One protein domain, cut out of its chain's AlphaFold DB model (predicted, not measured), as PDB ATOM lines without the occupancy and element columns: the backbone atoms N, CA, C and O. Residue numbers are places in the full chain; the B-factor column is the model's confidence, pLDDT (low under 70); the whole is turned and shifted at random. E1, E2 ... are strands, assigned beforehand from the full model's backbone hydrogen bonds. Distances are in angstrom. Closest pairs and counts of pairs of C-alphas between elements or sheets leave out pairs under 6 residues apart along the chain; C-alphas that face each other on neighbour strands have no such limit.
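Overview. This is residues 261 to 438 of the 443 residues of an uncharacterized protein of Tenacibaculum aiptasiae (UniProt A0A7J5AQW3). The chain is wound in stacked turns, a flattened solenoid of two parallel-stranded walls: E3, E5, E7, E13 and E9 lie in one wall, E4, E8, E14 and E10 in the other, and the long bent strands E2 and E6 run from wall to wall. E1 lies at one end of the stack and the hairpin E11 and E12 at the other, while the turn E13 and E14 is slotted between E7 and E8 and the earlier turn E9 and E10. The 178 printed residues hold fourteen named strands, E1 to E14 in chain order, and no named helix; the class is all strand. Neighbours are parallel but for E9 with E12 and E11 with E12. The whole is compact, with a radius of gyration of the C-alphas of 16.1 A and spans of 46 by 31 by 30 A.

Arrangement. E6, residues 313 to 352, bends by 175 degrees at residue 330, and its pairing is staggered. Its residues 313 to 318 pair with E4, residues 294 to 300 (N 314 and O 295, 2.8 A), and 322 to 326 with E5, residues 304 to 308 (N 305 and O 322, 2.9 A). Its residues 338 to 343 pair with E7, residues 358 to 364 (N 341 and O 360, 2.8 A), and 348 to 351 with E8, residues 369 to 372 (N 370 and O 348, 2.8 A). E2, residues 268 to 282, bends by 154 degrees at residue 276. It is parallel to E3, residues 287 to 291 (N 271 and O 289, 2.8 A), to E4 (N 276 and O 294, 2.9 A) and to E1, residues 261 to 265 (N 282 and O 264, 2.9 A). E3 is parallel to E5 (N 290 and O 306, 2.8 A); by these pairs E2, E3, E5, E6, E4 and back to E2 form a closed ring, a barrel. E13, residues 418 to 424, has E7 on one side (N 420 and O 359, 2.8 A) and E9, residues 379 to 385, on the other (N 383 and O 421, 2.8 A). E14, residues 427 to 431, has E8 on one side (N 429 and O 369, 2.8 A) and E10, residues 388 to 390, on the other (N 428 and O 388, 2.8 A). E12, residues 404 to 409, is antiparallel to E9 at 178 degrees (N 380 and O 409, 2.8 A) and forms a hairpin with E11, residues 398 to 401 (N 398 and O 406, 2.8 A).

Along the chain. E1 begins at C-alpha 261, (35.060, 0.269, -13.345), and E14 ends at C-alpha 431, (37.020, 3.951, -46.737). From first to last C-alpha E9 measures 20.3 A, E7 and E13 20.0 A each, and bent E6 17.0 A.

Size, cuts and confidence. The C-alphas farthest apart, of Lys 262 and Thr 401, are 51.5 A apart. The printed part has no cut and no long link. Its mean pLDDT is 93.3; residues 413 and 415 are under 70.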
ATOM      1  N   PRO A 261      35.090  -1.182 -13.154       92.44
ATOM      2  CA  PRO A 261      35.060   0.269 -13.345       92.44
ATOM      3  C   PRO A 261      36.458   0.913 -13.369       92.44
ATOM      4  O   PRO A 261      36.617   2.058 -13.799       92.44
ATOM      5  N   LYS A 262      37.486   0.202 -12.898       94.88
ATOM      6  CA  LYS A 262      38.875   0.676 -12.809       94.88
ATOM      7  C   LYS A 262      39.804  -0.137 -13.713       94.88
ATOM      8  O   LYS A 262      39.392  -1.111 -14.336       94.88
ATOM      9  N   THR A 263      41.056   0.296 -13.791       96.00
ATOM     10  CA  THR A 263      42.096  -0.325 -14.612       96.00
ATOM     11  C   THR A 263      42.528  -1.671 -14.045       96.00
ATOM     12  O   THR A 263      43.046  -1.715 -12.936       96.00
ATOM     13  N   ILE A 264      42.394  -2.752 -14.811       95.75
ATOM     14  CA  ILE A 264      42.904  -4.078 -14.433       95.75
ATOM     15  C   ILE A 264      44.020  -4.507 -15.387       95.75
ATOM     16  O   ILE A 264      43.939  -4.301 -16.600       95.75
ATOM     17  N   THR A 265      45.076  -5.103 -14.834       96.06
ATOM     18  CA  THR A 265      46.255  -5.524 -15.601       96.06
ATOM     19  C   THR A 265      46.299  -7.045 -15.722       96.06
ATOM     20  O   THR A 265      46.097  -7.749 -14.736       96.06
ATOM     21  N   ASN A 266      46.600  -7.553 -16.921       97.00
ATOM     22  CA  ASN A 266      46.781  -8.978 -17.219       97.00
ATOM     23  C   ASN A 266      45.579  -9.856 -16.811       97.00
ATOM     24  O   ASN A 266      45.752 -10.953 -16.275       97.00
ATOM     25  N   LEU A 267      44.357  -9.373 -17.063       97.94
ATOM     26  CA  LEU A 267      43.126 -10.115 -16.782       97.94
ATOM     27  C   LEU A 267      43.066 -11.393 -17.628       97.94
ATOM     28  O   LEU A 267      43.175 -11.334 -18.851       97.94
ATOM     29  N   LYS A 268      42.806 -12.535 -16.987       98.69
ATOM     30  CA  LYS A 268      42.458 -13.789 -17.667       98.69
ATOM     31  C   LYS A 268      40.978 -14.084 -17.467       98.69
ATOM     32  O   LYS A 268      40.526 -14.169 -16.330       98.69
ATOM     33  N   ALA A 269      40.218 -14.258 -18.541       98.56
ATOM     34  CA  ALA A 269      38.782 -14.500 -18.439       98.56
ATOM     35  C   ALA A 269      38.285 -15.559 -19.430       98.56
ATOM     36  O   ALA A 269      38.613 -15.515 -20.613       98.56
ATOM     37  N   ASP A 270      37.463 -16.487 -18.942       98.62
ATOM     38  CA  ASP A 270      36.705 -17.459 -19.735       98.62
ATOM     39  C   ASP A 270      35.214 -17.299 -19.420       98.62
ATOM     40  O   ASP A 270      34.740 -17.598 -18.318       98.62
ATOM     41  N   LEU A 271      34.485 -16.723 -20.371       98.19
ATOM     42  CA  LEU A 271      33.155 -16.174 -20.163       98.19
ATOM     43  C   LEU A 271      32.140 -16.853 -21.080       98.19
ATOM     44  O   LEU A 271      32.353 -17.010 -22.283       98.19
ATOM     45  N   SER A 272      31.000 -17.247 -20.514       94.75
ATOM     46  CA  SER A 272      29.905 -17.874 -21.260       94.75
ATOM     47  C   SER A 272      28.552 -17.264 -20.904       94.75
ATOM     48  O   SER A 272      28.104 -17.395 -19.768       94.75
ATOM     49  N   TYR A 273      27.845 -16.670 -21.868       89.56
ATOM     50  CA  TYR A 273      26.590 -15.942 -21.613       89.56
ATOM     51  C   TYR A 273      26.754 -14.810 -20.586       89.56
ATOM     52  O   TYR A 273      25.956 -14.686 -19.654       89.56
ATOM     53  N   ILE A 274      27.835 -14.039 -20.714       93.12
ATOM     54  CA  ILE A 274      28.172 -12.926 -19.822       93.12
ATOM     55  C   ILE A 274      28.122 -11.601 -20.584       93.12
ATOM     56  O   ILE A 274      28.521 -11.553 -21.745       93.12
ATOM     57  N   LEU A 275      27.696 -10.525 -19.921       95.00
ATOM     58  CA  LEU A 275      28.037  -9.157 -20.322       95.00
ATOM     59  C   LEU A 275      29.260  -8.691 -19.520       95.00
ATOM     60  O   LEU A 275      29.183  -8.607 -18.295       95.00
ATOM     61  N   LEU A 276      30.378  -8.399 -20.186       98.06
ATOM     62  CA  LEU A 276      31.554  -7.788 -19.559       98.06
ATOM     63  C   LEU A 276      31.579  -6.287 -19.855       98.06
ATOM     64  O   LEU A 276      31.750  -5.893 -21.006       98.06
ATOM     65  N   GLN A 277      31.470  -5.475 -18.806       97.12
ATOM     66  CA  GLN A 277      31.695  -4.032 -18.846       97.12
ATOM     67  C   GLN A 277      33.028  -3.715 -18.172       97.12
ATOM     68  O   GLN A 277      33.186  -3.939 -16.971       97.12
ATOM     69  N   ALA A 278      33.992  -3.199 -18.931       97.50
ATOM     70  CA  ALA A 278      35.315  -2.860 -18.416       97.50
ATOM     71  C   ALA A 278      35.737  -1.450 -18.836       97.50
ATOM     72  O   ALA A 278      35.586  -1.045 -19.989       97.50
ATOM     73  N   ASN A 279      36.304  -0.695 -17.899       96.44
ATOM     74  CA  ASN A 279      36.819   0.633 -18.198       96.44
ATOM     75  C   ASN A 279      38.175   0.550 -18.915       96.44
ATOM     76  O   ASN A 279      38.289   0.951 -20.069       96.44
ATOM     77  N   GLU A 280      39.192  -0.024 -18.269       97.81
ATOM     78  CA  GLU A 280      40.540  -0.079 -18.836       97.81
ATOM     79  C   GLU A 280      41.214  -1.434 -18.591       97.81
ATOM     80  O   GLU A 280      41.352  -1.881 -17.452       97.81
ATOM     81  N   LEU A 281      41.655  -2.078 -19.674       98.25
ATOM     82  CA  LEU A 281      42.394  -3.340 -19.659       98.25
ATOM     83  C   LEU A 281      43.837  -3.099 -20.113       98.25
ATOM     84  O   LEU A 281      44.062  -2.582 -21.211       98.25
ATOM     85  N   ARG A 282      44.814  -3.476 -19.282       96.81
ATOM     86  CA  ARG A 282      46.249  -3.272 -19.547       96.81
ATOM     87  C   ARG A 282      47.060  -4.556 -19.513       96.81
ATOM     88  O   ARG A 282      46.672  -5.541 -18.896       96.81
ATOM     89  N   GLY A 283      48.248  -4.494 -20.105       94.94
ATOM     90  CA  GLY A 283      49.236  -5.567 -20.047       94.94
ATOM     91  C   GLY A 283      49.046  -6.630 -21.127       94.94
ATOM     92  O   GLY A 283      47.940  -7.096 -21.398       94.94
ATOM     93  N   THR A 284      50.161  -7.028 -21.734       96.50
ATOM     94  CA  THR A 284      50.225  -7.945 -22.884       96.50
ATOM     95  C   THR A 284      49.695  -9.344 -22.584       96.50
ATOM     96  O   THR A 284      49.303 -10.050 -23.506       96.50
ATOM     97  N   ASN A 285      49.644  -9.739 -21.307       97.50
ATOM     98  CA  ASN A 285      49.146 -11.047 -20.884       97.50
ATOM     99  C   ASN A 285      47.635 -11.044 -20.600       97.50
ATOM    100  O   ASN A 285      47.116 -12.028 -20.065       97.50
ATOM    101  N   THR A 286      46.927  -9.958 -20.931       98.56
ATOM    102  CA  THR A 286      45.462  -9.931 -20.910       98.56
ATOM    103  C   THR A 286      44.917 -10.902 -21.949       98.56
ATOM    104  O   THR A 286      45.278 -10.843 -23.124       98.56
ATOM    105  N   PHE A 287      44.041 -11.801 -21.512       98.75
ATOM    106  CA  PHE A 287      43.528 -12.900 -22.317       98.75
ATOM    107  C   PHE A 287      42.061 -13.159 -21.985       98.75
ATOM    108  O   PHE A 287      41.737 -13.647 -20.901       98.75
ATOM    109  N   ILE A 288      41.165 -12.851 -22.921       98.81
ATOM    110  CA  ILE A 288      39.719 -12.981 -22.719       98.81
ATOM    111  C   ILE A 288      39.124 -13.882 -23.794       98.81
ATOM    112  O   ILE A 288      39.284 -13.640 -24.987       98.81
ATOM    113  N   LYS A 289      38.395 -14.908 -23.357       98.81
ATOM    114  CA  LYS A 289      37.573 -15.780 -24.196       98.81
ATOM    115  C   LYS A 289      36.107 -15.579 -23.857       98.81
ATOM    116  O   LYS A 289      35.722 -15.652 -22.692       98.81
ATOM    117  N   GLY A 290      35.289 -15.352 -24.876       97.69
ATOM    118  CA  GLY A 290      33.851 -15.173 -24.746       97.69
ATOM    119  C   GLY A 290      33.070 -16.075 -25.678       97.69
ATOM    120  O   GLY A 290      33.167 -15.936 -26.894       97.69
ATOM    121  N   LYS A 291      32.210 -16.927 -25.123       94.81
ATOM    122  CA  LYS A 291      31.215 -17.690 -25.885       94.81
ATOM    123  C   LYS A 291      29.815 -17.168 -25.587       94.81
ATOM    124  O   LYS A 291      29.424 -17.103 -24.422       94.81
ATOM    125  N   TYR A 292      29.059 -16.777 -26.612       88.94
ATOM    126  CA  TYR A 292      27.737 -16.145 -26.457       88.94
ATOM    127  C   TYR A 292      27.744 -14.977 -25.455       88.94
ATOM    128  O   TYR A 292      26.766 -14.754 -24.747       88.94
ATOM    129  N   SER A 293      28.886 -14.303 -25.328       91.19
ATOM    130  CA  SER A 293      29.122 -13.243 -24.351       91.19
ATOM    131  C   SER A 293      29.295 -11.923 -25.081       91.19
ATOM    132  O   SER A 293      29.795 -11.905 -26.208       91.19
ATOM    133  N   ASN A 294      28.868 -10.842 -24.446       88.19
ATOM    134  CA  ASN A 294      28.921  -9.495 -24.988       88.19
ATOM    135  C   ASN A 294      29.925  -8.651 -24.208       88.19
ATOM    136  O   ASN A 294      30.176  -8.903 -23.026       88.19
ATOM    137  N   PHE A 295      30.490  -7.654 -24.878       93.94
ATOM    138  CA  PHE A 295      31.596  -6.866 -24.347       93.94
ATOM    139  C   PHE A 295      31.374  -5.379 -24.592       93.94
ATOM    140  O   PHE A 295      31.067  -4.982 -25.714       93.94
ATOM    141  N   GLU A 296      31.594  -4.579 -23.556       91.62
ATOM    142  CA  GLU A 296      31.647  -3.118 -23.599       91.62
ATOM    143  C   GLU A 296      32.918  -2.668 -22.887       91.62
ATOM    144  O   GLU A 296      33.049  -2.781 -21.665       91.62
ATOM    145  N   ILE A 297      33.892  -2.208 -23.665       97.06
ATOM    146  CA  ILE A 297      35.235  -1.920 -23.171       97.06
ATOM    147  C   ILE A 297      35.624  -0.505 -23.582       97.06
ATOM    148  O   ILE A 297      35.616  -0.165 -24.765       97.06
ATOM    149  N   SER A 298      35.973   0.344 -22.616       94.81
ATOM    150  CA  SER A 298      36.329   1.735 -22.932       94.81
ATOM    151  C   SER A 298      37.763   1.864 -23.459       94.81
ATOM    152  O   SER A 298      37.999   2.583 -24.427       94.81
ATOM    153  N   SER A 299      38.726   1.149 -22.878       98.31
ATOM    154  CA  SER A 299      40.125   1.181 -23.312       98.31
ATOM    155  C   SER A 299      40.790  -0.186 -23.167       98.31
ATOM    156  O   SER A 299      40.734  -0.806 -22.105       98.31
ATOM    157  N   TRP A 300      41.452  -0.640 -24.228       98.69
ATOM    158  CA  TRP A 300      42.251  -1.861 -24.251       98.69
ATOM    159  C   TRP A 300      43.667  -1.546 -24.732       98.69
ATOM    160  O   TRP A 300      43.883  -1.155 -25.881       98.69
ATOM    161  N   GLU A 301      44.659  -1.724 -23.866       98.50
ATOM    162  CA  GLU A 301      46.042  -1.399 -24.204       98.50
ATOM    163  C   GLU A 301      46.714  -2.485 -25.056       98.50
ATOM    164  O   GLU A 301      47.242  -2.200 -26.128       98.50
ATOM    165  N   ALA A 302      46.731  -3.721 -24.564       98.06
ATOM    166  CA  ALA A 302      47.399  -4.852 -25.193       98.06
ATOM    167  C   ALA A 302      46.724  -6.153 -24.755       98.06
ATOM    168  O   ALA A 302      46.229  -6.236 -23.632       98.06
ATOM    169  N   GLY A 303      46.679  -7.167 -25.617       98.25
ATOM    170  CA  GLY A 303      46.228  -8.506 -25.235       98.25
ATOM    171  C   GLY A 303      45.480  -9.248 -26.334       98.25
ATOM    172  O   GLY A 303      45.470  -8.838 -27.494       98.25
ATOM    173  N   TYR A 304      44.854 -10.347 -25.926       98.81
ATOM    174  CA  TYR A 304      44.144 -11.279 -26.789       98.81
ATOM    175  C   TYR A 304      42.656 -11.336 -26.438       98.81
ATOM    176  O   TYR A 304      42.289 -11.498 -25.268       98.81
ATOM    177  N   LEU A 305      41.811 -11.260 -27.464       98.81
ATOM    178  CA  LEU A 305      40.365 -11.396 -27.362       98.81
ATOM    179  C   LEU A 305      39.855 -12.445 -28.354       98.81
ATOM    180  O   LEU A 305      40.034 -12.318 -29.564       98.81
ATOM    181  N   GLU A 306      39.148 -13.449 -27.847       98.75
ATOM    182  CA  GLU A 306      38.430 -14.427 -28.660       98.75
ATOM    183  C   GLU A 306      36.929 -14.337 -28.408       98.75
ATOM    184  O   GLU A 306      36.470 -14.462 -27.270       98.75
ATOM    185  N   THR A 307      36.153 -14.153 -29.476       94.44
ATOM    186  CA  THR A 307      34.694 -14.020 -29.398       94.44
ATOM    187  C   THR A 307      33.997 -15.026 -30.301       94.44
ATOM    188  O   THR A 307      34.192 -15.071 -31.513       94.44
ATOM    189  N   VAL A 308      33.120 -15.834 -29.715       95.31
ATOM    190  CA  VAL A 308      32.398 -16.895 -30.415       95.31
ATOM    191  C   VAL A 308      30.903 -16.667 -30.240       95.31
ATOM    192  O   VAL A 308      30.376 -16.770 -29.130       95.31
ATOM    193  N   PHE A 309      30.218 -16.362 -31.342       85.81
ATOM    194  CA  PHE A 309      28.791 -16.030 -31.386       85.81
ATOM    195  C   PHE A 309      28.392 -14.870 -30.458       85.81
ATOM    196  O   PHE A 309      27.323 -14.905 -29.846       85.81
ATOM    197  N   SER A 310      29.241 -13.847 -30.340       81.06
ATOM    198  CA  SER A 310      28.894 -12.626 -29.609       81.06
ATOM    199  C   SER A 310      27.848 -11.818 -30.382       81.06
ATOM    200  O   SER A 310      27.948 -11.672 -31.607       81.06
ATOM    201  N   ASN A 311      26.837 -11.297 -29.678       75.88
ATOM    202  CA  ASN A 311      25.864 -10.393 -30.295       75.88
ATOM    203  C   ASN A 311      26.464  -9.008 -30.512       75.88
ATOM    204  O   ASN A 311      26.138  -8.381 -31.515       75.88
ATOM    205  N   PHE A 312      27.331  -8.562 -29.601       83.00
ATOM    206  CA  PHE A 312      28.109  -7.342 -29.751       83.00
ATOM    207  C   PHE A 312      29.382  -7.372 -28.899       83.00
ATOM    208  O   PHE A 312      29.397  -7.804 -27.746       83.00
ATOM    209  N   THR A 313      30.456  -6.861 -29.486       88.44
ATOM    210  CA  THR A 313      31.733  -6.569 -28.842       88.44
ATOM    211  C   THR A 313      32.094  -5.142 -29.216       88.44
ATOM    212  O   THR A 313      32.472  -4.885 -30.356       88.44
ATOM    213  N   LEU A 314      31.907  -4.216 -28.282       88.31
ATOM    214  CA  LEU A 314      32.086  -2.783 -28.481       88.31
ATOM    215  C   LEU A 314      33.324  -2.336 -27.708       88.31
ATOM    216  O   LEU A 314      33.374  -2.462 -26.482       88.31
ATOM    217  N   ILE A 315      34.333  -1.840 -28.423       94.88
ATOM    218  CA  ILE A 315      35.583  -1.374 -27.827       94.88
ATOM    219  C   ILE A 315      35.875   0.041 -28.316       94.88
ATOM    220  O   ILE A 315      36.196   0.245 -29.484       94.88
ATOM    221  N   LYS A 316      35.804   1.028 -27.419       87.94
ATOM    222  CA  LYS A 316      35.962   2.440 -27.811       87.94
ATOM    223  C   LYS A 316      37.389   2.760 -28.256       87.94
ATOM    224  O   LYS A 316      37.596   3.492 -29.217       87.94
ATOM    225  N   LYS A 317      38.396   2.229 -27.556       97.75
ATOM    226  CA  LYS A 317      39.808   2.460 -27.881       97.75
ATOM    227  C   LYS A 317      40.639   1.197 -27.708       97.75
ATOM    228  O   LYS A 317      40.610   0.573 -26.651       97.75
ATOM    229  N   VAL A 318      41.441   0.877 -28.718       98.75
ATOM    230  CA  VAL A 318      42.426  -0.209 -28.709       98.75
ATOM    231  C   VAL A 318      43.788   0.348 -29.108       98.75
ATOM    232  O   VAL A 318      43.904   1.027 -30.127       98.75
ATOM    233  N   LYS A 319      44.836   0.049 -28.338       98.62
ATOM    234  CA  LYS A 319      46.219   0.335 -28.750       98.62
ATOM    235  C   LYS A 319      46.781  -0.829 -29.557       98.62
ATOM    236  O   LYS A 319      47.041  -0.662 -30.749       98.62
ATOM    237  N   SER A 320      46.903  -2.008 -28.952       98.38
ATOM    238  CA  SER A 320      47.333  -3.232 -29.629       98.38
ATOM    239  C   SER A 320      46.445  -4.426 -29.278       98.38
ATOM    240  O   SER A 320      46.075  -4.584 -28.118       98.38
ATOM    241  N   MET A 321      46.089  -5.271 -30.248       98.00
ATOM    242  CA  MET A 321      45.229  -6.433 -29.981       98.00
ATOM    243  C   MET A 321      45.412  -7.578 -30.978       98.00
ATOM    244  O   MET A 321      45.492  -7.361 -32.184       98.00
ATOM    245  N   GLU A 322      45.367  -8.796 -30.446       98.69
ATOM    246  CA  GLU A 322      45.080 -10.021 -31.189       98.69
ATOM    247  C   GLU A 322      43.585 -10.338 -31.042       98.69
ATOM    248  O   GLU A 322      43.087 -10.493 -29.924       98.69
ATOM    249  N   LEU A 323      42.856 -10.411 -32.154       98.69
ATOM    250  CA  LEU A 323      41.413 -10.640 -32.180       98.69
ATOM    251  C   LEU A 323      41.092 -11.891 -32.994       98.69
ATOM    252  O   LEU A 323      41.345 -11.940 -34.196       98.69
ATOM    253  N   ILE A 324      40.446 -12.869 -32.362       98.50
ATOM    254  CA  ILE A 324      39.878 -14.033 -33.043       98.50
ATOM    255  C   ILE A 324      38.358 -14.017 -32.904       98.50
ATOM    256  O   ILE A 324      37.814 -13.860 -31.812       98.50
ATOM    257  N   SER A 325      37.653 -14.193 -34.016       95.94
ATOM    258  CA  SER A 325      36.193 -14.236 -34.026       95.94
ATOM    259  C   SER A 325      35.654 -15.455 -34.756       95.94
ATOM    260  O   SER A 325      36.165 -15.862 -35.799       95.94
ATOM    261  N   ASN A 326      34.553 -15.989 -34.235       93.06
ATOM    262  CA  ASN A 326      33.673 -16.886 -34.964       93.06
ATOM    263  C   ASN A 326      32.235 -16.365 -34.907       93.06
ATOM    264  O   ASN A 326      31.554 -16.474 -33.885       93.06
ATOM    265  N   THR A 327      31.760 -15.838 -36.036       89.31
ATOM    266  CA  THR A 327      30.368 -15.411 -36.237       89.31
ATOM    267  C   THR A 327      29.900 -14.363 -35.210       89.31
ATOM    268  O   THR A 327      28.743 -14.361 -34.774       89.31
ATOM    269  N   SER A 328      30.795 -13.450 -34.824       84.19
ATOM    270  CA  SER A 328      30.531 -12.375 -33.857       84.19
ATOM    271  C   SER A 328      30.363 -11.010 -34.533       84.19
ATOM    272  O   SER A 328      30.721 -10.827 -35.700       84.19
ATOM    273  N   VAL A 329      29.781 -10.057 -33.804       88.44
ATOM    274  CA  VAL A 329      29.779  -8.628 -34.156       88.44
ATOM    275  C   VAL A 329      30.836  -7.918 -33.319       88.44
ATOM    276  O   VAL A 329      30.759  -7.960 -32.093       88.44
ATOM    277  N   VAL A 330      31.795  -7.259 -33.970       92.12
ATOM    278  CA  VAL A 330      32.884  -6.524 -33.317       92.12
ATOM    279  C   VAL A 330      32.981  -5.110 -33.890       92.12
ATOM    280  O   VAL A 330      33.053  -4.946 -35.108       92.12
ATOM    281  N   SER A 331      32.996  -4.102 -33.018       93.06
ATOM    282  CA  SER A 331      33.241  -2.696 -33.350       93.06
ATOM    283  C   SER A 331      34.391  -2.151 -32.512       93.06
ATOM    284  O   SER A 331      34.379  -2.275 -31.285       93.06
ATOM    285  N   ILE A 332      35.374  -1.561 -33.185       94.94
ATOM    286  CA  ILE A 332      36.520  -0.879 -32.589       94.94
ATOM    287  C   ILE A 332      36.516   0.568 -33.083       94.94
ATOM    288  O   ILE A 332      36.866   0.831 -34.235       94.94
ATOM    289  N   ASP A 333      36.148   1.501 -32.207       89.88
ATOM    290  CA  ASP A 333      35.907   2.898 -32.603       89.88
ATOM    291  C   ASP A 333      37.201   3.700 -32.781       89.88
ATOM    292  O   ASP A 333      37.205   4.746 -33.423       89.88
ATOM    293  N   LYS A 334      38.312   3.243 -32.191       93.88
ATOM    294  CA  LYS A 334      39.633   3.848 -32.387       93.88
ATOM    295  C   LYS A 334      40.749   2.840 -32.158       93.88
ATOM    296  O   LYS A 334      41.022   2.455 -31.022       93.88
ATOM    297  N   LEU A 335      41.461   2.487 -33.221       98.12
ATOM    298  CA  LEU A 335      42.684   1.691 -33.176       98.12
ATOM    299  C   LEU A 335      43.923   2.589 -33.308       98.12
ATOM    300  O   LEU A 335      44.025   3.363 -34.263       98.12
ATOM    301  N   THR A 336      44.882   2.482 -32.380       97.88
ATOM    302  CA  THR A 336      46.053   3.377 -32.368       97.88
ATOM    303  C   THR A 336      47.376   2.781 -32.804       97.88
ATOM    304  O   THR A 336      48.163   3.536 -33.346       97.88
ATOM    305  N   LYS A 337      47.668   1.490 -32.605       97.81
ATOM    306  CA  LYS A 337      48.999   0.945 -32.939       97.81
ATOM    307  C   LYS A 337      48.958  -0.295 -33.809       97.81
ATOM    308  O   LYS A 337      49.417  -0.241 -34.948       97.81
ATOM    309  N   ARG A 338      48.464  -1.409 -33.271       98.25
ATOM    310  CA  ARG A 338      48.546  -2.714 -33.941       98.25
ATOM    311  C   ARG A 338      47.251  -3.499 -33.818       98.25
ATOM    312  O   ARG A 338      46.683  -3.557 -32.734       98.25
ATOM    313  N   ILE A 339      46.814  -4.157 -34.878       98.56
ATOM    314  CA  ILE A 339      45.803  -5.207 -34.749       98.56
ATOM    315  C   ILE A 339      46.135  -6.377 -35.658       98.56
ATOM    316  O   ILE A 339      46.536  -6.169 -36.800       98.56
ATOM    317  N   ASN A 340      45.915  -7.581 -35.151       98.69
ATOM    318  CA  ASN A 340      45.802  -8.787 -35.953       98.69
ATOM    319  C   ASN A 340      44.416  -9.384 -35.703       98.69
ATOM    320  O   ASN A 340      44.135  -9.910 -34.626       98.69
ATOM    321  N   ALA A 341      43.516  -9.225 -36.670       98.56
ATOM    322  CA  ALA A 341      42.136  -9.678 -36.585       98.56
ATOM    323  C   ALA A 341      41.907 -10.850 -37.539       98.56
ATOM    324  O   ALA A 341      42.074 -10.707 -38.750       98.56
ATOM    325  N   LYS A 342      41.478 -11.998 -37.009       98.19
ATOM    326  CA  LYS A 342      41.271 -13.224 -37.783       98.19
ATOM    327  C   LYS A 342      39.917 -13.880 -37.514       98.19
ATOM    328  O   LYS A 342      39.466 -13.969 -36.374       98.19
ATOM    329  N   GLY A 343      39.317 -14.433 -38.564       92.25
ATOM    330  CA  GLY A 343      38.200 -15.374 -38.470       92.25
ATOM    331  C   GLY A 343      36.951 -14.898 -39.201       92.25
ATOM    332  O   GLY A 343      37.046 -14.199 -40.208       92.25
ATOM    333  N   SER A 344      35.780 -15.295 -38.703       91.75
ATOM    334  CA  SER A 344      34.496 -14.968 -39.324       91.75
ATOM    335  C   SER A 344      33.703 -13.960 -38.506       91.75
ATOM    336  O   SER A 344      33.637 -14.019 -37.272       91.75
ATOM    337  N   PHE A 345      33.068 -13.020 -39.202       90.69
ATOM    338  CA  PHE A 345      32.366 -11.901 -38.589       90.69
ATOM    339  C   PHE A 345      30.974 -11.729 -39.195       90.69
ATOM    340  O   PHE A 345      30.789 -11.659 -40.413       90.69
ATOM    341  N   LYS A 346      29.965 -11.580 -38.330       86.88
ATOM    342  CA  LYS A 346      28.679 -11.005 -38.753       86.88
ATOM    343  C   LYS A 346      28.882  -9.544 -39.144       86.88
ATOM    344  O   LYS A 346      28.336  -9.100 -40.149       86.88
ATOM    345  N   MET A 347      29.668  -8.836 -38.340       90.19
ATOM    346  CA  MET A 347      30.144  -7.495 -38.624       90.19
ATOM    347  C   MET A 347      31.506  -7.290 -37.962       90.19
ATOM    348  O   MET A 347      31.667  -7.634 -36.793       90.19
ATOM    349  N   LEU A 348      32.457  -6.728 -38.698       94.44
ATOM    350  CA  LEU A 348      33.699  -6.179 -38.165       94.44
ATOM    351  C   LEU A 348      33.771  -4.709 -38.567       94.44
ATOM    352  O   LEU A 348      33.742  -4.417 -39.758       94.44
ATOM    353  N   SER A 349      33.860  -3.806 -37.599       93.81
ATOM    354  CA  SER A 349      34.082  -2.377 -37.821       93.81
ATOM    355  C   SER A 349      35.351  -1.944 -37.099       93.81
ATOM    356  O   SER A 349      35.496  -2.231 -35.911       93.81
ATOM    357  N   ILE A 350      36.282  -1.298 -37.801       95.81
ATOM    358  CA  ILE A 350      37.524  -0.773 -37.218       95.81
ATOM    359  C   ILE A 350      37.792   0.626 -37.770       95.81
ATOM    360  O   ILE A 350      37.853   0.806 -38.990       95.81
ATOM    361  N   ASP A 351      38.027   1.591 -36.879       94.00
ATOM    362  CA  ASP A 351      38.516   2.926 -37.237       94.00
ATOM    363  C   ASP A 351      40.011   3.084 -36.917       94.00
ATOM    364  O   ASP A 351      40.420   3.158 -35.753       94.00
ATOM    365  N   ALA A 352      40.850   3.096 -37.956       96.25
ATOM    366  CA  ALA A 352      42.286   3.294 -37.809       96.25
ATOM    367  C   ALA A 352      42.616   4.772 -37.578       96.25
ATOM    368  O   ALA A 352      42.351   5.637 -38.415       96.25
ATOM    369  N   SER A 353      43.282   5.068 -36.464       96.06
ATOM    370  CA  SER A 353      43.778   6.417 -36.195       96.06
ATOM    371  C   SER A 353      45.090   6.718 -36.929       96.06
ATOM    372  O   SER A 353      45.738   5.841 -37.495       96.06
ATOM    373  N   GLN A 354      45.521   7.977 -36.873       94.50
ATOM    374  CA  GLN A 354      46.764   8.456 -37.488       94.50
ATOM    375  C   GLN A 354      48.041   7.848 -36.872       94.50
ATOM    376  O   GLN A 354      49.097   7.886 -37.495       94.50
ATOM    377  N   GLU A 355      47.954   7.281 -35.665       96.00
ATOM    378  CA  GLU A 355      49.088   6.673 -34.950       96.00
ATOM    379  C   GLU A 355      49.394   5.231 -35.390       96.00
ATOM    380  O   GLU A 355      50.362   4.647 -34.889       96.00
ATOM    381  N   ILE A 356      48.566   4.661 -36.278       96.50
ATOM    382  CA  ILE A 356      48.615   3.249 -36.663       96.50
ATOM    383  C   ILE A 356      49.985   2.864 -37.228       96.50
ATOM    384  O   ILE A 356      50.573   3.589 -38.028       96.50
ATOM    385  N   GLU A 357      50.471   1.698 -36.820       96.12
ATOM    386  CA  GLU A 357      51.737   1.122 -37.282       96.12
ATOM    387  C   GLU A 357      51.468  -0.122 -38.133       96.12
ATOM    388  O   GLU A 357      52.034  -0.280 -39.212       96.12
ATOM    389  N   GLN A 358      50.562  -0.999 -37.689       97.19
ATOM    390  CA  GLN A 358      50.282  -2.251 -38.390       97.19
ATOM    391  C   GLN A 358      48.824  -2.683 -38.235       97.19
ATOM    392  O   GLN A 358      48.257  -2.655 -37.145       97.19
ATOM    393  N   MET A 359      48.209  -3.118 -39.324       98.12
ATOM    394  CA  MET A 359      46.867  -3.684 -39.325       98.12
ATOM    395  C   MET A 359      46.850  -4.911 -40.226       98.12
ATOM    396  O   MET A 359      46.904  -4.773 -41.441       98.12
ATOM    397  N   ASP A 360      46.737  -6.091 -39.628       98.62
ATOM    398  CA  ASP A 360      46.569  -7.355 -40.331       98.62
ATOM    399  C   ASP A 360      45.143  -7.864 -40.117       98.62
ATOM    400  O   ASP A 360      44.692  -8.076 -38.991       98.62
ATOM    401  N   ILE A 361      44.399  -8.028 -41.206       98.62
ATOM    402  CA  ILE A 361      43.001  -8.457 -41.176       98.62
ATOM    403  C   ILE A 361      42.855  -9.670 -42.082       98.62
ATOM    404  O   ILE A 361      43.092  -9.583 -43.282       98.62
ATOM    405  N   VAL A 362      42.433 -10.797 -41.519       98.50
ATOM    406  CA  VAL A 362      42.186 -12.047 -42.240       98.50
ATOM    407  C   VAL A 362      40.755 -12.491 -41.973       98.50
ATOM    408  O   VAL A 362      40.456 -13.080 -40.934       98.50
ATOM    409  N   VAL A 363      39.861 -12.204 -42.914       95.44
ATOM    410  CA  VAL A 363      38.428 -12.484 -42.775       95.44
ATOM    411  C   VAL A 363      37.967 -13.576 -43.728       95.44
ATOM    412  O   VAL A 363      38.343 -13.604 -44.900       95.44
ATOM    413  N   GLU A 364      37.115 -14.455 -43.215       91.50
ATOM    414  CA  GLU A 364      36.486 -15.548 -43.955       91.50
ATOM    415  C   GLU A 364      34.978 -15.537 -43.696       91.50
ATOM    416  O   GLU A 364      34.544 -15.225 -42.582       91.50
ATOM    417  N   ASP A 365      34.177 -15.817 -44.729       90.31
ATOM    418  CA  ASP A 365      32.709 -15.917 -44.664       90.31
ATOM    419  C   ASP A 365      32.035 -14.766 -43.895       90.31
ATOM    420  O   ASP A 365      31.050 -14.929 -43.163       90.31
ATOM    421  N   SER A 366      32.597 -13.567 -44.032       86.69
ATOM    422  CA  SER A 366      32.219 -12.408 -43.238       86.69
ATOM    423  C   SER A 366      31.217 -11.540 -43.985       86.69
ATOM    424  O   SER A 366      31.431 -11.125 -45.128       86.69
ATOM    425  N   LYS A 367      30.092 -11.255 -43.325       86.12
ATOM    426  CA  LYS A 367      28.946 -10.595 -43.970       86.12
ATOM    427  C   LYS A 367      29.162  -9.102 -44.175       86.12
ATOM    428  O   LYS A 367      28.749  -8.580 -45.202       86.12
ATOM    429  N   LYS A 368      29.765  -8.427 -43.196       87.75
ATOM    430  CA  LYS A 368      30.028  -6.984 -43.219       87.75
ATOM    431  C   LYS A 368      31.390  -6.712 -42.606       87.75
ATOM    432  O   LYS A 368      31.595  -6.995 -41.430       87.75
ATOM    433  N   VAL A 369      32.314  -6.164 -43.381       93.38
ATOM    434  CA  VAL A 369      33.608  -5.718 -42.857       93.38
ATOM    435  C   VAL A 369      33.853  -4.282 -43.288       93.38
ATOM    436  O   VAL A 369      33.925  -3.996 -44.480       93.38
ATOM    437  N   TRP A 370      33.962  -3.385 -42.317       92.50
ATOM    438  CA  TRP A 370      34.084  -1.946 -42.491       92.50
ATOM    439  C   TRP A 370      35.376  -1.456 -41.868       92.50
ATOM    440  O   TRP A 370      35.538  -1.497 -40.652       92.50
ATOM    441  N   ILE A 371      36.290  -0.977 -42.704       96.50
ATOM    442  CA  ILE A 371      37.598  -0.508 -42.248       96.50
ATOM    443  C   ILE A 371      37.773   0.943 -42.672       96.50
ATOM    444  O   ILE A 371      37.873   1.236 -43.868       96.50
ATOM    445  N   LYS A 372      37.831   1.845 -41.691       95.19
ATOM    446  CA  LYS A 372      38.244   3.225 -41.931       95.19
ATOM    447  C   LYS A 372      39.764   3.294 -41.912       95.19
ATOM    448  O   LYS A 372      40.407   2.924 -40.933       95.19
ATOM    449  N   LEU A 373      40.322   3.741 -43.024       96.50
ATOM    450  CA  LEU A 373      41.745   3.923 -43.250       96.50
ATOM    451  C   LEU A 373      42.215   5.234 -42.598       96.50
ATOM    452  O   LEU A 373      41.448   6.205 -42.528       96.50
ATOM    453  N   PRO A 374      43.478   5.298 -42.149       95.25
ATOM    454  CA  PRO A 374      43.996   6.467 -41.457       95.25
ATOM    455  C   PRO A 374      44.232   7.632 -42.434       95.25
ATOM    456  O   PRO A 374      44.423   7.438 -43.634       95.25
ATOM    457  N   GLN A 375      44.273   8.859 -41.910       92.25
ATOM    458  CA  GLN A 375      44.525  10.086 -42.689       92.25
ATOM    459  C   GLN A 375      46.022  10.436 -42.796       92.25
ATOM    460  O   GLN A 375      46.387  11.603 -42.886       92.25
ATOM    461  N   VAL A 376      46.897   9.432 -42.726       93.06
ATOM    462  CA  VAL A 376      48.358   9.566 -42.881       93.06
ATOM    463  C   VAL A 376      48.832   8.684 -44.035       93.06
ATOM    464  O   VAL A 376      48.047   7.904 -44.565       93.06
ATOM    465  N   ALA A 377      50.096   8.789 -44.442       93.88
ATOM    466  CA  ALA A 377      50.666   7.884 -45.439       93.88
ATOM    467  C   ALA A 377      50.820   6.456 -44.875       93.88
ATOM    468  O   ALA A 377      51.298   6.282 -43.752       93.88
ATOM    469  N   TYR A 378      50.424   5.454 -45.663       94.94
ATOM    470  CA  TYR A 378      50.509   4.021 -45.358       94.94
ATOM    471  C   TYR A 378      50.661   3.209 -46.641       94.94
ATOM    472  O   TYR A 378      50.275   3.658 -47.724       94.94
ATOM    473  N   ASP A 379      51.133   1.978 -46.482       95.81
ATOM    474  CA  ASP A 379      51.103   0.965 -47.527       95.81
ATOM    475  C   ASP A 379      49.903   0.037 -47.307       95.81
ATOM    476  O   ASP A 379      49.649  -0.426 -46.193       95.81
ATOM    477  N   LEU A 380      49.135  -0.213 -48.368       96.75
ATOM    478  CA  LEU A 380      47.951  -1.071 -48.351       96.75
ATOM    479  C   LEU A 380      48.147  -2.257 -49.294       96.75
ATOM    480  O   LEU A 380      48.290  -2.089 -50.509       96.75
ATOM    481  N   ASN A 381      48.040  -3.457 -48.732       97.50
ATOM    482  CA  ASN A 381      47.970  -4.711 -49.465       97.50
ATOM    483  C   ASN A 381      46.610  -5.364 -49.213       97.50
ATOM    484  O   ASN A 381      46.305  -5.769 -48.096       97.50
ATOM    485  N   TYR A 382      45.800  -5.499 -50.255       98.06
ATOM    486  CA  TYR A 382      44.548  -6.251 -50.211       98.06
ATOM    487  C   TYR A 382      44.642  -7.470 -51.119       98.06
ATOM    488  O   TYR A 382      45.051  -7.336 -52.271       98.06
ATOM    489  N   GLU A 383      44.195  -8.622 -50.632       98.00
ATOM    490  CA  GLU A 383      43.980  -9.838 -51.410       98.00
ATOM    491  C   GLU A 383      42.588 -10.405 -51.101       98.00
ATOM    492  O   GLU A 383      42.277 -10.754 -49.962       98.00
ATOM    493  N   GLY A 384      41.741 -10.495 -52.122       96.44
ATOM    494  CA  GLY A 384      40.394 -11.043 -52.028       96.44
ATOM    495  C   GLY A 384      40.228 -12.285 -52.889       96.44
ATOM    496  O   GLY A 384      40.602 -12.272 -54.061       96.44
ATOM    497  N   LEU A 385      39.625 -13.333 -52.331       95.62
ATOM    498  CA  LEU A 385      39.176 -14.531 -53.037       95.62
ATOM    499  C   LEU A 385      37.657 -14.661 -52.894       95.62
ATOM    500  O   LEU A 385      37.145 -14.653 -51.776       95.62
ATOM    501  N   ASP A 386      36.936 -14.739 -54.013       93.88
ATOM    502  CA  ASP A 386      35.464 -14.796 -54.062       93.88
ATOM    503  C   ASP A 386      34.789 -13.707 -53.193       93.88
ATOM    504  O   ASP A 386      33.691 -13.876 -52.666       93.88
ATOM    505  N   SER A 387      35.466 -12.568 -53.035       93.50
ATOM    506  CA  SER A 387      35.087 -11.495 -52.116       93.50
ATOM    507  C   SER A 387      34.660 -10.243 -52.871       93.50
ATOM    508  O   SER A 387      35.116  -9.976 -53.982       93.50
ATOM    509  N   LYS A 388      33.772  -9.462 -52.256       93.19
ATOM    510  CA  LYS A 388      33.329  -8.165 -52.775       93.19
ATOM    511  C   LYS A 388      34.012  -7.060 -51.990       93.19
ATOM    512  O   LYS A 388      33.908  -7.035 -50.766       93.19
ATOM    513  N   LEU A 389      34.653  -6.129 -52.690       94.56
ATOM    514  CA  LEU A 389      35.296  -4.969 -52.085       94.56
ATOM    515  C   LEU A 389      34.724  -3.666 -52.646       94.56
ATOM    516  O   LEU A 389      34.769  -3.423 -53.849       94.56
ATOM    517  N   ILE A 390      34.261  -2.799 -51.749       93.75
ATOM    518  CA  ILE A 390      34.071  -1.372 -52.009       93.75
ATOM    519  C   ILE A 390      35.311  -0.642 -51.494       93.75
ATOM    520  O   ILE A 390      35.724  -0.848 -50.355       93.75
ATOM    521  N   HIS A 391      35.905   0.210 -52.327       94.06
ATOM    522  CA  HIS A 391      37.120   0.942 -51.979       94.06
ATOM    523  C   HIS A 391      37.129   2.367 -52.559       94.06
ATOM    524  O   HIS A 391      36.441   2.639 -53.548       94.06
ATOM    525  N   PRO A 392      37.931   3.290 -51.988       93.50
ATOM    526  CA  PRO A 392      38.170   4.609 -52.560       93.50
ATOM    527  C   PRO A 392      38.725   4.541 -53.985       93.50
ATOM    528  O   PRO A 392      39.542   3.677 -54.311       93.50
ATOM    529  N   LYS A 393      38.338   5.513 -54.822       90.62
ATOM    530  CA  LYS A 393      38.735   5.591 -56.242       90.62
ATOM    531  C   LYS A 393      40.245   5.717 -56.468       90.62
ATOM    532  O   LYS A 393      40.714   5.400 -57.551       90.62
ATOM    533  N   LYS A 394      40.993   6.181 -55.460       92.00
ATOM    534  CA  LYS A 394      42.456   6.315 -55.528       92.00
ATOM    535  C   LYS A 394      43.179   4.968 -55.641       92.00
ATOM    536  O   LYS A 394      44.338   4.934 -56.038       92.00
ATOM    537  N   PHE A 395      42.515   3.866 -55.286       93.62
ATOM    538  CA  PHE A 395      43.089   2.532 -55.396       93.62
ATOM    539  C   PHE A 395      42.737   1.876 -56.728       93.62
ATOM    540  O   PHE A 395      41.583   1.881 -57.156       93.62
ATOM    541  N   SER A 396      43.734   1.241 -57.341       92.25
ATOM    542  CA  SER A 396      43.558   0.411 -58.529       92.25
ATOM    543  C   SER A 396      43.357  -1.048 -58.120       92.25
ATOM    544  O   SER A 396      44.317  -1.729 -57.757       92.25
ATOM    545  N   LEU A 397      42.124  -1.544 -58.221       94.00
ATOM    546  CA  LEU A 397      41.804  -2.956 -58.017       94.00
ATOM    547  C   LEU A 397      42.177  -3.769 -59.260       94.00
ATOM    548  O   LEU A 397      41.642  -3.542 -60.344       94.00
ATOM    549  N   LYS A 398      43.100  -4.718 -59.106       93.94
ATOM    550  CA  LYS A 398      43.518  -5.641 -60.165       93.94
ATOM    551  C   LYS A 398      42.802  -6.976 -59.997       93.94
ATOM    552  O   LYS A 398      42.856  -7.575 -58.926       93.94
ATOM    553  N   THR A 399      42.188  -7.469 -61.063       91.38
ATOM    554  CA  THR A 399      41.590  -8.809 -61.105       91.38
ATOM    555  C   THR A 399      42.600  -9.767 -61.727       91.38
ATOM    556  O   THR A 399      42.894  -9.655 -62.913       91.38
ATOM    557  N   MET A 400      43.166 -10.679 -60.931       86.06
ATOM    558  CA  MET A 400      44.140 -11.667 -61.420       86.06
ATOM    559  C   MET A 400      43.448 -12.864 -62.071       86.06
ATOM    560  O   MET A 400      43.856 -13.340 -63.123       86.06
ATOM    561  N   THR A 401      42.384 -13.345 -61.437       86.75
ATOM    562  CA  THR A 401      41.485 -14.375 -61.966       86.75
ATOM    563  C   THR A 401      40.050 -13.925 -61.703       86.75
ATOM    564  O   THR A 401      39.855 -13.028 -60.880       86.75
ATOM    565  N   PRO A 402      39.021 -14.539 -62.315       85.06
ATOM    566  CA  PRO A 402      37.627 -14.142 -62.084       85.06
ATOM    567  C   PRO A 402      37.218 -14.093 -60.604       85.06
ATOM    568  O   PRO A 402      36.284 -13.385 -60.245       85.06
ATOM    569  N   LYS A 403      37.932 -14.839 -59.753       86.88
ATOM    570  CA  LYS A 403      37.689 -14.962 -58.317       86.88
ATOM    571  C   LYS A 403      38.696 -14.212 -57.448       86.88
ATOM    572  O   LYS A 403      38.418 -14.004 -56.273       86.88
ATOM    573  N   LYS A 404      39.868 -13.847 -57.980       93.44
ATOM    574  CA  LYS A 404      40.974 -13.274 -57.205       93.44
ATOM    575  C   LYS A 404      41.208 -11.813 -57.561       93.44
ATOM    576  O   LYS A 404      41.533 -11.492 -58.706       93.44
ATOM    577  N   GLN A 405      41.110 -10.951 -56.559       94.75
ATOM    578  CA  GLN A 405      41.309  -9.510 -56.668       94.75
ATOM    579  C   GLN A 405      42.440  -9.049 -55.749       94.75
ATOM    580  O   GLN A 405      42.647  -9.616 -54.677       94.75
ATOM    581  N   GLN A 406      43.168  -8.014 -56.161       96.06
ATOM    582  CA  GLN A 406      44.291  -7.485 -55.398       96.06
ATOM    583  C   GLN A 406      44.385  -5.960 -55.495       96.06
ATOM    584  O   GLN A 406      44.189  -5.383 -56.566       96.06
ATOM    585  N   ILE A 407      44.752  -5.313 -54.388       96.50
ATOM    586  CA  ILE A 407      45.269  -3.939 -54.373       96.50
ATOM    587  C   ILE A 407      46.675  -3.998 -53.795       96.50
ATOM    588  O   ILE A 407      46.904  -4.628 -52.764       96.50
ATOM    589  N   LYS A 408      47.606  -3.319 -54.459       95.06
ATOM    590  CA  LYS A 408      48.912  -2.987 -53.903       95.06
ATOM    591  C   LYS A 408      49.089  -1.487 -54.048       95.06
ATOM    592  O   LYS A 408      49.123  -0.980 -55.169       95.06
ATOM    593  N   TYR A 409      49.129  -0.798 -52.922       94.06
ATOM    594  CA  TYR A 409      49.312   0.639 -52.839       94.06
ATOM    595  C   TYR A 409      50.485   0.911 -51.911       94.06
ATOM    596  O   TYR A 409      50.497   0.442 -50.775       94.06
ATOM    597  N   THR A 410      51.464   1.649 -52.413       90.12
ATOM    598  CA  THR A 410      52.684   1.982 -51.685       90.12
ATOM    599  C   THR A 410      52.837   3.490 -51.717       90.12
ATOM    600  O   THR A 410      52.792   4.092 -52.790       90.12
ATOM    601  N   SER A 411      52.964   4.089 -50.541       86.19
ATOM    602  CA  SER A 411      53.163   5.526 -50.353       86.19
ATOM    603  C   SER A 411      54.375   5.825 -49.471       86.19
ATOM    604  O   SER A 411      54.767   6.986 -49.373       86.19
ATOM    605  N   LEU A 412      54.939   4.812 -48.811       81.94
ATOM    606  CA  LEU A 412      56.108   4.932 -47.950       81.94
ATOM    607  C   LEU A 412      57.301   4.205 -48.580       81.94
ATOM    608  O   LEU A 412      57.150   3.152 -49.192       81.94
ATOM    609  N   ASN A 413      58.506   4.743 -48.381       67.69
ATOM    610  CA  ASN A 413      59.741   4.104 -48.855       67.69
ATOM    611  C   ASN A 413      60.268   3.033 -47.875       67.69
ATOM    612  O   ASN A 413      61.034   2.166 -48.280       67.69
ATOM    613  N   ASN A 414      59.836   3.075 -46.606       71.31
ATOM    614  CA  ASN A 414      60.432   2.314 -45.498       71.31
ATOM    615  C   ASN A 414      59.461   1.355 -44.780       71.31
ATOM    616  O   ASN A 414      59.777   0.889 -43.687       71.31
ATOM    617  N   ASN A 415      58.288   1.039 -45.352       68.31
ATOM    618  CA  ASN A 415      57.341   0.068 -44.775       68.31
ATOM    619  C   ASN A 415      56.870   0.392 -43.328       68.31
ATOM    620  O   ASN A 415      56.445  -0.510 -42.603       68.31
ATOM    621  N   GLU A 416      56.934   1.660 -42.892       83.00
ATOM    622  CA  GLU A 416      56.681   2.074 -41.496       83.00
ATOM    623  C   GLU A 416      55.231   1.868 -41.035       83.00
ATOM    624  O   GLU A 416      54.990   1.643 -39.850       83.00
ATOM    625  N   ARG A 417      54.262   1.973 -41.957       93.44
ATOM    626  CA  ARG A 417      52.833   1.778 -41.677       93.44
ATOM    627  C   ARG A 417      52.220   0.838 -42.695       93.44
ATOM    628  O   ARG A 417      52.135   1.185 -43.873       93.44
ATOM    629  N   GLN A 418      51.771  -0.323 -42.235       95.62
ATOM    630  CA  GLN A 418      51.273  -1.383 -43.110       95.62
ATOM    631  C   GLN A 418      49.838  -1.761 -42.778       95.62
ATOM    632  O   GLN A 418      49.490  -2.016 -41.626       95.62
ATOM    633  N   ILE A 419      49.014  -1.843 -43.815       97.62
ATOM    634  CA  ILE A 419      47.649  -2.348 -43.745       97.62
ATOM    635  C   ILE A 419      47.557  -3.536 -44.699       97.62
ATOM    636  O   ILE A 419      47.564  -3.370 -45.918       97.62
ATOM    637  N   ASN A 420      47.470  -4.742 -44.149       98.31
ATOM    638  CA  ASN A 420      47.326  -5.977 -44.901       98.31
ATOM    639  C   ASN A 420      45.937  -6.563 -44.656       98.31
ATOM    640  O   ASN A 420      45.525  -6.805 -43.524       98.31
ATOM    641  N   ILE A 421      45.209  -6.819 -45.734       98.38
ATOM    642  CA  ILE A 421      43.845  -7.332 -45.680       98.38
ATOM    643  C   ILE A 421      43.748  -8.549 -46.593       98.38
ATOM    644  O   ILE A 421      43.975  -8.456 -47.797       98.38
ATOM    645  N   LYS A 422      43.366  -9.688 -46.022       98.25
ATOM    646  CA  LYS A 422      43.035 -10.919 -46.733       98.25
ATOM    647  C   LYS A 422      41.573 -11.257 -46.508       98.25
ATOM    648  O   LYS A 422      41.085 -11.234 -45.380       98.25
ATOM    649  N   SER A 423      40.882 -11.565 -47.594       96.75
ATOM    650  CA  SER A 423      39.441 -11.764 -47.600       96.75
ATOM    651  C   SER A 423      39.070 -13.004 -48.395       96.75
ATOM    652  O   SER A 423      39.510 -13.157 -49.533       96.75
ATOM    653  N   VAL A 424      38.259 -13.880 -47.805       96.31
ATOM    654  CA  VAL A 424      37.700 -15.060 -48.476       96.31
ATOM    655  C   VAL A 424      36.184 -15.037 -48.332       96.31
ATOM    656  O   VAL A 424      35.674 -14.895 -47.218       96.31
ATOM    657  N   SER A 425      35.459 -15.150 -49.449       93.19
ATOM    658  CA  SER A 425      33.990 -15.225 -49.486       93.19
ATOM    659  C   SER A 425      33.279 -14.142 -48.658       93.19
ATOM    660  O   SER A 425      32.234 -14.384 -48.055       93.19
ATOM    661  N   SER A 426      33.856 -12.939 -48.588       92.25
ATOM    662  CA  SER A 426      33.408 -11.889 -47.667       92.25
ATOM    663  C   SER A 426      33.006 -10.607 -48.395       92.25
ATOM    664  O   SER A 426      33.442 -10.335 -49.517       92.25
ATOM    665  N   THR A 427      32.179  -9.792 -47.738       92.81
ATOM    666  CA  THR A 427      31.790  -8.465 -48.238       92.81
ATOM    667  C   THR A 427      32.459  -7.381 -47.405       92.81
ATOM    668  O   THR A 427      32.253  -7.290 -46.192       92.81
ATOM    669  N   MET A 428      33.266  -6.553 -48.064       93.12
ATOM    670  CA  MET A 428      34.110  -5.550 -47.428       93.12
ATOM    671  C   MET A 428      33.881  -4.157 -48.007       93.12
ATOM    672  O   MET A 428      33.667  -3.984 -49.207       93.12
ATOM    673  N   GLN A 429      34.021  -3.154 -47.152       92.69
ATOM    674  CA  GLN A 429      34.132  -1.758 -47.531       92.69
ATOM    675  C   GLN A 429      35.272  -1.124 -46.750       92.69
ATOM    676  O   GLN A 429      35.228  -1.014 -45.525       92.69
ATOM    677  N   ILE A 430      36.295  -0.708 -47.485       95.31
ATOM    678  CA  ILE A 430      37.348   0.153 -46.962       95.31
ATOM    679  C   ILE A 430      37.020   1.590 -47.352       95.31
ATOM    680  O   ILE A 430      36.447   1.831 -48.417       95.31
ATOM    681  N   TYR A 431      37.342   2.548 -46.495       93.50
ATOM    682  CA  TYR A 431      37.020   3.951 -46.737       93.50
ATOM    683  C   TYR A 431      37.960   4.882 -45.983       93.50
ATOM    684  O   TYR A 431      38.567   4.497 -44.998       93.50
ATOM    685  N   ASP A 432      38.093   6.114 -46.453       91.56
ATOM    686  CA  ASP A 432      39.003   7.131 -45.919       91.56
ATOM    687  C   ASP A 432      38.299   8.482 -45.719       91.56
ATOM    688  O   ASP A 432      38.942   9.521 -45.624       91.56
ATOM    689  N   ILE A 433      36.970   8.466 -45.641       87.19
ATOM    690  CA  ILE A 433      36.124   9.636 -45.390       87.19
ATOM    691  C   ILE A 433      35.326   9.443 -44.093       87.19
ATOM    692  O   ILE A 433      35.218   8.317 -43.603       87.19
ATOM    693  N   PRO A 434      34.748  10.509 -43.509       81.19
ATOM    694  CA  PRO A 434      33.832  10.363 -42.381       81.19
ATOM    695  C   PRO A 434      32.674   9.410 -42.703       81.19
ATOM    696  O   PRO A 434      32.158   9.425 -43.822       81.19
ATOM    697  N   TRP A 435      32.248   8.618 -41.710       72.88
ATOM    698  CA  TRP A 435      31.151   7.649 -41.842       72.88
ATOM    699  C   TRP A 435      29.881   8.284 -42.420       72.88
ATOM    700  O   TRP A 435      29.242   7.707 -43.300       72.88
ATOM    701  N   GLU A 436      29.565   9.515 -42.011       74.00
ATOM    702  CA  GLU A 436      28.368  10.210 -42.487       74.00
ATOM    703  C   GLU A 436      28.349  10.481 -43.984       74.00
ATOM    704  O   GLU A 436      27.281  10.506 -44.593       74.00
ATOM    705  N   ASN A 437      29.528  10.565 -44.592       79.38
ATOM    706  CA  ASN A 437      29.690  10.836 -46.013       79.38
ATOM    707  C   ASN A 437      29.716   9.553 -46.862       79.38
ATOM    708  O   ASN A 437      29.826   9.624 -48.091       79.38
ATOM    709  N   LEU A 438      29.627   8.369 -46.245       73.31
ATOM    710  CA  LEU A 438      29.551   7.108 -46.973       73.31
ATOM    711  C   LEU A 438      28.203   6.974 -47.679       73.31
ATOM    712  O   LEU A 438      27.153   6.856 -47.053       73.31
TER     713      LEU A 438